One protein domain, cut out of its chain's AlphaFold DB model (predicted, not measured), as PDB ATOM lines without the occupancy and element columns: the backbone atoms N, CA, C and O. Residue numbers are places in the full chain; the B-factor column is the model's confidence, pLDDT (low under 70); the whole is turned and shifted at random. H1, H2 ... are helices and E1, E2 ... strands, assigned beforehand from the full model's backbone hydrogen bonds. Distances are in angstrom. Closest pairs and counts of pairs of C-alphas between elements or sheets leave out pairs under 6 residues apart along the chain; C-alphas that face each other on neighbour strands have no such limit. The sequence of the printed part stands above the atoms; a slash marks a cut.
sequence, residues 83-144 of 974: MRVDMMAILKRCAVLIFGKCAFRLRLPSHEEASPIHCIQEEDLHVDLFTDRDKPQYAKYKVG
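Overview. This is residues 83 to 144 of the 974 residues of an uncharacterized protein of Symbiodinium microadriaticum (UniProt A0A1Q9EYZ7). A small sheet, E1-E2-E3, sits in the middle of a drawn-out model, with H1 at one end and H2 then H3 at the other. The printed part has 62 residues, helices and strands mixed, in order H1 E1 E2 E3 H2 H3; the sheet is a meander, each strand the antiparallel neighbour of the one before. It is loose, radius of gyration of the C-alphas 15.1 A, spanning 48 by 25 by 16 A.

Along the chain. H1, residues 83 to 91, 12.2 A long, begins at C-alpha 83 (125.151, 108.184, 133.744). E1 is residues 96 to 100, E2 103 to 107, E3 118 to 121, H2 125 to 128. H3, residues 135 to 142, ends at C-alpha 142 (117.130, 73.019, 109.449).

Arrangement. Hairpin E1 and E2 has N 98 and O 105 2.8 A apart; hairpin E2 and E3, N 104 and O 120 2.8 A. H1 and H3 are not on the sheet; H2 is. H2 and H3 only just touch, with 3 pairs of C-alphas within 8 A; the closest, His 126 and Lys 135, are 6.2 A apart. In H1 and H3 every O i to N i+4 pair is within hydrogen-bond range; H2 is too short for one.

Size, cuts and confidence. The farthest C-alphas, Met 83 and Gly 144, are 47.8 A apart. The printed part has no cut and no long link. pLDDT is under 70 at residues 94, 101 to 102 and 122 to 130.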
ATOM      1  N   MET A  83     125.955 109.113 134.546       79.50
ATOM      2  CA  MET A  83     125.151 108.184 133.744       79.50
ATOM      3  C   MET A  83     126.006 107.427 132.715       79.50
ATOM      4  O   MET A  83     125.819 106.225 132.512       79.50
ATOM      5  N   ARG A  84     126.989 108.096 132.097       81.25
ATOM      6  CA  ARG A  84     127.924 107.469 131.150       81.25
ATOM      7  C   ARG A  84     128.909 106.514 131.834       81.25
ATOM      8  O   ARG A  84     129.228 105.471 131.261       81.25
ATOM      9  N   VAL A  85     129.364 106.828 133.050       82.00
ATOM     10  CA  VAL A  85     130.190 105.925 133.875       82.00
ATOM     11  C   VAL A  85     129.411 104.665 134.254       82.00
ATOM     12  O   VAL A  85     129.931 103.565 134.062       82.00
ATOM     13  N   ASP A  86     128.168 104.805 134.713       78.81
ATOM     14  CA  ASP A  86     127.336 103.679 135.151       78.81
ATOM     15  C   ASP A  86     126.902 102.794 133.971       78.81
ATOM     16  O   ASP A  86     127.034 101.569 134.029       78.81
ATOM     17  N   MET A  87     126.517 103.398 132.840       80.69
ATOM     18  CA  MET A  87     126.280 102.678 131.583       80.69
ATOM     19  C   MET A  87     127.517 101.869 131.159       80.69
ATOM     20  O   MET A  87     127.408 100.684 130.839       80.69
ATOM     21  N   MET A  88     128.714 102.465 131.206       82.56
ATOM     22  CA  MET A  88     129.952 101.747 130.888       82.56
ATOM     23  C   MET A  88     130.341 100.707 131.950       82.56
ATOM     24  O   MET A  88     131.033  99.750 131.614       82.56
ATOM     25  N   ALA A  89     129.911 100.838 133.208       79.56
ATOM     26  CA  ALA A  89     130.108  99.814 134.236       79.56
ATOM     27  C   ALA A  89     129.239  98.567 133.984       79.56
ATOM     28  O   ALA A  89     129.698  97.449 134.227       79.56
ATOM     29  N   ILE A  90     128.032  98.752 133.439       72.69
ATOM     30  CA  ILE A  90     127.142  97.673 132.984       72.69
ATOM     31  C   ILE A  90     127.708  97.015 131.712       72.69
ATOM     32  O   ILE A  90     127.921  95.803 131.685       72.69
ATOM     33  N   LEU A  91     128.055  97.801 130.683       70.44
ATOM     34  CA  LEU A  91     128.592  97.293 129.405       70.44
ATOM     35  C   LEU A  91     129.948  96.565 129.536       70.44
ATOM     36  O   LEU A  91     130.288  95.729 128.700       70.44
ATOM     37  N   LYS A  92     130.703  96.824 130.611       83.56
ATOM     38  CA  LYS A  92     131.924  96.078 130.977       83.56
ATOM     39  C   LYS A  92     131.669  94.673 131.526       83.56
ATOM     40  O   LYS A  92     132.621  93.910 131.663       83.56
ATOM     41  N   ARG A  93     130.429  94.347 131.901       73.38
ATOM     42  CA  ARG A  93     130.062  93.114 132.623       73.38
ATOM     43  C   ARG A  93     128.992  92.287 131.914       73.38
ATOM     44  O   ARG A  93     128.951  91.077 132.101       73.38
ATOM     45  N   CYS A  94     128.146  92.919 131.107       61.22
ATOM     46  CA  CYS A  94     127.030  92.274 130.424       61.22
ATOM     47  C   CYS A  94     127.330  92.068 128.934       61.22
ATOM     48  O   CYS A  94     127.732  93.005 128.246       61.22
ATOM     49  N   ALA A  95     127.058  90.866 128.420       77.50
ATOM     50  CA  ALA A  95     126.840  90.688 126.989       77.50
ATOM     51  C   ALA A  95     125.462  91.275 126.648       77.50
ATOM     52  O   ALA A  95     124.479  90.968 127.324       77.50
ATOM     53  N   VAL A  96     125.381  92.132 125.630       73.75
ATOM     54  CA  VAL A  96     124.127  92.786 125.230       73.75
ATOM     55  C   VAL A  96     123.624  92.164 123.937       73.75
ATOM     56  O   VAL A  96     124.324  92.178 122.923       73.75
ATOM     57  N   LEU A  97     122.400  91.638 123.994       76.44
ATOM     58  CA  LEU A  97     121.698  91.017 122.877       76.44
ATOM     59  C   LEU A  97     120.574  91.940 122.400       76.44
ATOM     60  O   LEU A  97     119.714  92.327 123.189       76.44
ATOM     61  N   ILE A  98     120.566  92.288 121.114       78.56
ATOM     62  CA  ILE A  98     119.539  93.142 120.504       78.56
ATOM     63  C   ILE A  98     118.949  92.413 119.297       78.56
ATOM     64  O   ILE A  98     119.594  92.273 118.257       78.56
ATOM     65  N   PHE A  99     117.704  91.961 119.433       73.38
ATOM     66  CA  PHE A  99     116.965  91.260 118.385       73.38
ATOM     67  C   PHE A  99     116.257  92.270 117.468       73.38
ATOM     68  O   PHE A  99     115.307  92.937 117.876       73.38
ATOM     69  N   GLY A 100     116.731  92.408 116.228       76.38
ATOM     70  CA  GLY A 100     116.069  93.171 115.169       76.38
ATOM     71  C   GLY A 100     115.359  92.255 114.170       76.38
ATOM     72  O   GLY A 100     115.731  91.098 114.019       76.38
ATOM     73  N   LYS A 101     114.378  92.790 113.427       67.81
ATOM     74  CA  LYS A 101     113.518  92.033 112.484       67.81
ATOM     75  C   LYS A 101     114.230  91.260 111.356       67.81
ATOM     76  O   LYS A 101     113.554  90.520 110.655       67.81
ATOM     77  N   CYS A 102     115.527  91.487 111.145       61.69
ATOM     78  CA  CYS A 102     116.330  90.819 110.111       61.69
ATOM     79  C   CYS A 102     117.746  90.440 110.599       61.69
ATOM     80  O   CYS A 102     118.552  89.946 109.816       61.69
ATOM     81  N   ALA A 103     118.104  90.764 111.849       72.31
ATOM     82  CA  ALA A 103     119.464  90.593 112.361       72.31
ATOM     83  C   ALA A 103     119.511  90.610 113.894       72.31
ATOM     84  O   ALA A 103     118.892  91.454 114.551       72.31
ATOM     85  N   PHE A 104     120.324  89.718 114.444       75.19
ATOM     86  CA  PHE A 104     120.695  89.622 115.845       75.19
ATOM     87  C   PHE A 104     122.000  90.392 116.080       75.19
ATOM     88  O   PHE A 104     122.995  90.188 115.386       75.19
ATOM     89  N   ARG A 105     122.010  91.309 117.049       80.94
ATOM     90  CA  ARG A 105     123.198  92.103 117.387       80.94
ATOM     91  C   ARG A 105     123.731  91.732 118.761       80.94
ATOM     92  O   ARG A 105     123.044  91.928 119.760       80.94
ATOM     93  N   LEU A 106     124.965  91.242 118.784       81.56
ATOM     94  CA  LEU A 106     125.710  90.840 119.972       81.56
ATOM     95  C   LEU A 106     126.834  91.847 120.241       81.56
ATOM     96  O   LEU A 106     127.741  92.013 119.426       81.56
ATOM     97  N   ARG A 107     126.818  92.478 121.416       83.81
ATOM     98  CA  ARG A 107     127.991  93.158 121.983       83.81
ATOM     99  C   ARG A 107     128.527  92.315 123.136       83.81
ATOM    100  O   ARG A 107     127.815  92.103 124.115       83.81
ATOM    101  N   LEU A 108     129.765  91.844 123.024       83.75
ATOM    102  CA  LEU A 108     130.458  91.163 124.122       83.75
ATOM    103  C   LEU A 108     130.893  92.176 125.205       83.75
ATOM    104  O   LEU A 108     131.080  93.353 124.877       83.75
ATOM    105  N   PRO A 109     131.070  91.754 126.475       87.06
ATOM    106  CA  PRO A 109     131.519  92.645 127.543       87.06
ATOM    107  C   PRO A 109     132.852  93.305 127.179       87.06
ATOM    108  O   PRO A 109     133.828  92.616 126.883       87.06
ATOM    109  N   SER A 110     132.909  94.638 127.193       83.69
ATOM    110  CA  SER A 110     134.132  95.366 126.839       83.69
ATOM    111  C   SER A 110     134.276  96.680 127.595       83.69
ATOM    112  O   SER A 110     133.307  97.316 128.008       83.69
ATOM    113  N   HIS A 111     135.530  97.088 127.774       80.56
ATOM    114  CA  HIS A 111     135.904  98.333 128.432       80.56
ATOM    115  C   HIS A 111     135.904  99.553 127.501       80.56
ATOM    116  O   HIS A 111     135.860 100.680 127.998       80.56
ATOM    117  N   GLU A 112     135.902  99.326 126.187       81.31
ATOM    118  CA  GLU A 112     135.912 100.353 125.149       81.31
ATOM    119  C   GLU A 112     134.487 100.717 124.725       81.31
ATOM    120  O   GLU A 112     133.691  99.854 124.351       81.31
ATOM    121  N   GLU A 113     134.162 102.011 124.732       79.94
ATOM    122  CA  GLU A 113     132.833 102.501 124.342       79.94
ATOM    123  C   GLU A 113     132.492 102.156 122.881       79.94
ATOM    124  O   GLU A 113     131.344 101.815 122.589       79.94
ATOM    125  N   ALA A 114     133.503 102.134 122.006       81.69
ATOM    126  CA  ALA A 114     133.408 101.810 120.582       81.69
ATOM    127  C   ALA A 114     133.597 100.313 120.244       81.69
ATOM    128  O   ALA A 114     133.747  99.978 119.070       81.69
ATOM    129  N   SER A 115     133.604  99.406 121.234       79.31
ATOM    130  CA  SER A 115     133.783  97.965 120.985       79.31
ATOM    131  C   SER A 115     132.766  97.430 119.959       79.31
ATOM    132  O   SER A 115     131.577  97.747 120.100       79.31
ATOM    133  N   PRO A 116     133.177  96.596 118.985       73.56
ATOM    134  CA  PRO A 116     132.323  96.197 117.872       73.56
ATOM    135  C   PRO A 116     131.036  95.497 118.325       73.56
ATOM    136  O   PRO A 116     131.023  94.694 119.260       73.56
ATOM    137  N   ILE A 117     129.945  95.799 117.621       80.31
ATOM    138  CA  ILE A 117     128.663  95.108 117.756       80.31
ATOM    139  C   ILE A 117     128.568  94.123 116.594       80.31
ATOM    140  O   ILE A 117     128.400  94.528 115.444       80.31
ATOM    141  N   HIS A 118     128.686  92.832 116.891       75.81
ATOM    142  CA  HIS A 118     128.584  91.759 115.908       75.81
ATOM    143  C   HIS A 118     127.140  91.688 115.405       75.81
ATOM    144  O   HIS A 118     126.218  91.512 116.200       75.81
ATOM    145  N   CYS A 119     126.931  91.877 114.102       83.25
ATOM    146  CA  CYS A 119     125.608  91.924 113.480       83.25
ATOM    147  C   CYS A 119     125.363  90.642 112.679       83.25
ATOM    148  O   CYS A 119     125.559  90.611 111.469       83.25
ATOM    149  N   ILE A 120     124.941  89.603 113.392       79.25
ATOM    150  CA  ILE A 120     124.667  88.264 112.878       79.25
ATOM    151  C   ILE A 120     123.311  88.302 112.162       79.25
ATOM    152  O   ILE A 120     122.298  88.674 112.761       79.25
ATOM    153  N   GLN A 121     123.259  87.948 110.879       75.75
ATOM    154  CA  GLN A 121     121.981  87.864 110.160       75.75
ATOM    155  C   GLN A 121     121.246  86.574 110.545       75.75
ATOM    156  O   GLN A 121     121.874  85.565 110.853       75.75
ATOM    157  N   GLU A 122     119.911  86.584 110.527       66.88
ATOM    158  CA  GLU A 122     119.107  85.405 110.902       66.88
ATOM    159  C   GLU A 122     119.401  84.192 109.995       66.88
ATOM    160  O   GLU A 122     119.432  83.044 110.442       66.88
ATOM    161  N   GLU A 123     119.705  84.457 108.724       68.12
ATOM    162  CA  GLU A 123     120.096  83.448 107.737       68.12
ATOM    163  C   GLU A 123     121.532  82.929 107.975       68.12
ATOM    164  O   GLU A 123     121.777  81.720 107.878       68.12
ATOM    165  N   ASP A 124     122.444  83.816 108.391       69.56
ATOM    166  CA  ASP A 124     123.881  83.571 108.604       69.56
ATOM    167  C   ASP A 124     124.242  83.156 110.041       69.56
ATOM    168  O   ASP A 124     125.412  82.956 110.354       69.56
ATOM    169  N   LEU A 125     123.258  82.941 110.919       65.12
ATOM    170  CA  LEU A 125     123.471  82.554 112.324       65.12
ATOM    171  C   LEU A 125     124.359  81.304 112.485       65.12
ATOM    172  O   LEU A 125     125.054  81.133 113.484       65.12
ATOM    173  N   HIS A 126     124.374  80.461 111.453       61.38
ATOM    174  CA  HIS A 126     125.198  79.267 111.341       61.38
ATOM    175  C   HIS A 126     126.639  79.506 110.861       61.38
ATOM    176  O   HIS A 126     127.483  78.636 111.041       61.38
ATOM    177  N   VAL A 127     126.930  80.650 110.245       67.69
ATOM    178  CA  VAL A 127     128.281  81.062 109.843       67.69
ATOM    179  C   VAL A 127     129.048  81.580 111.062       67.69
ATOM    180  O   VAL A 127     130.203  81.194 111.247       67.69
ATOM    181  N   ASP A 128     128.372  82.381 111.895       60.56
ATOM    182  CA  ASP A 128     128.974  83.160 112.986       60.56
ATOM    183  C   ASP A 128     129.003  82.459 114.359       60.56
ATOM    184  O   ASP A 128     129.921  82.712 115.138       60.56
ATOM    185  N   LEU A 129     128.011  81.615 114.698       62.47
ATOM    186  CA  LEU A 129     127.885  81.028 116.050       62.47
ATOM    187  C   LEU A 129     128.250  79.541 116.163       62.47
ATOM    188  O   LEU A 129     128.482  79.067 117.274       62.47
ATOM    189  N   PHE A 130     128.302  78.800 115.055       68.06
ATOM    190  CA  PHE A 130     128.674  77.381 115.061       68.06
ATOM    191  C   PHE A 130     130.118  77.186 114.608       68.06
ATOM    192  O   PHE A 130     130.598  77.878 113.709       68.06
ATOM    193  N   THR A 131     130.806  76.200 115.184       75.06
ATOM    194  CA  THR A 131     132.097  75.763 114.651       75.06
ATOM    195  C   THR A 131     131.873  74.970 113.360       75.06
ATOM    196  O   THR A 131     130.773  74.478 113.091       75.06
ATOM    197  N   ASP A 132     132.911  74.793 112.541       77.31
ATOM    198  CA  ASP A 132     132.792  74.016 111.295       77.31
ATOM    199  C   ASP A 132     132.422  72.531 111.527       77.31
ATOM    200  O   ASP A 132     131.968  71.860 110.600       77.31
ATOM    201  N   ARG A 133     132.536  72.037 112.772       75.94
ATOM    202  CA  ARG A 133     132.068  70.715 113.226       75.94
ATOM    203  C   ARG A 133     130.541  70.636 113.368       75.94
ATOM    204  O   ARG A 133     129.959  69.584 113.095       75.94
ATOM    205  N   ASP A 134     129.893  71.736 113.751       76.06
ATOM    206  CA  ASP A 134     128.466  71.765 114.114       76.06
ATOM    207  C   ASP A 134     127.591  72.239 112.942       76.06
ATOM    208  O   ASP A 134     126.440  71.815 112.802       76.06
ATOM    209  N   LYS A 135     128.152  73.051 112.031       83.44
ATOM    210  CA  LYS A 135     127.481  73.535 110.805       83.44
ATOM    211  C   LYS A 135     126.772  72.429 109.997       83.44
ATOM    212  O   LYS A 135     125.622  72.652 109.609       83.44
ATOM    213  N   PRO A 136     127.354  71.228 109.769       84.44
ATOM    214  CA  PRO A 136     126.665  70.141 109.067       84.44
ATOM    215  C   PRO A 136     125.451  69.590 109.827       84.44
ATOM    216  O   PRO A 136     124.492  69.132 109.209       84.44
ATOM    217  N   GLN A 137     125.478  69.637 111.159       80.75
ATOM    218  CA  GLN A 137     124.425  69.112 112.031       80.75
ATOM    219  C   GLN A 137     123.257  70.101 112.104       80.75
ATOM    220  O   GLN A 137     122.103  69.717 111.914       80.75
ATOM    221  N   TYR A 138     123.553  71.398 112.230       78.88
ATOM    222  CA  TYR A 138     122.546  72.452 112.103       78.88
ATOM    223  C   TYR A 138     121.889  72.468 110.713       78.88
ATOM    224  O   TYR A 138     120.677  72.653 110.601       78.88
ATOM    225  N   ALA A 139     122.651  72.204 109.645       80.44
ATOM    226  CA  ALA A 139     122.098  72.071 108.296       80.44
ATOM    227  C   ALA A 139     121.102  70.898 108.177       80.44
ATOM    228  O   ALA A 139     120.061  71.058 107.541       80.44
ATOM    229  N   LYS A 140     121.374  69.753 108.827       83.38
ATOM    230  CA  LYS A 140     120.430  68.619 108.937       83.38
ATOM    231  C   LYS A 140     119.183  68.997 109.743       83.38
ATOM    232  O   LYS A 140     118.065  68.803 109.262       83.38
ATOM    233  N   TYR A 141     119.362  69.627 110.903       78.25
ATOM    234  CA  TYR A 141     118.265  70.102 111.749       78.25
ATOM    235  C   TYR A 141     117.333  71.075 111.003       78.25
ATOM    236  O   TYR A 141     116.113  70.909 111.030       78.25
ATOM    237  N   LYS A 142     117.890  72.034 110.244       73.62
ATOM    238  CA  LYS A 142     117.130  73.019 109.449       73.62
ATOM    239  C   LYS A 142     116.267  72.388 108.343       73.62
ATOM    240  O   LYS A 142     115.297  73.010 107.918       73.62
ATOM    241  N   VAL A 143     116.572  71.163 107.896       79.62
ATOM    242  CA  VAL A 143     115.733  70.385 106.959       79.62
ATOM    243  C   VAL A 143     114.876  69.309 107.648       79.62
ATOM    244  O   VAL A 143     114.303  68.456 106.974       79.62
ATOM    245  N   GLY A 144     114.760  69.351 108.979       78.44
ATOM    246  CA  GLY A 144     113.926  68.441 109.771       78.44
ATOM    247  C   GLY A 144     114.559  67.080 110.078       78.44
ATOM    248  O   GLY A 144     113.860  66.185 110.549       78.44
TER     249      GLY A 144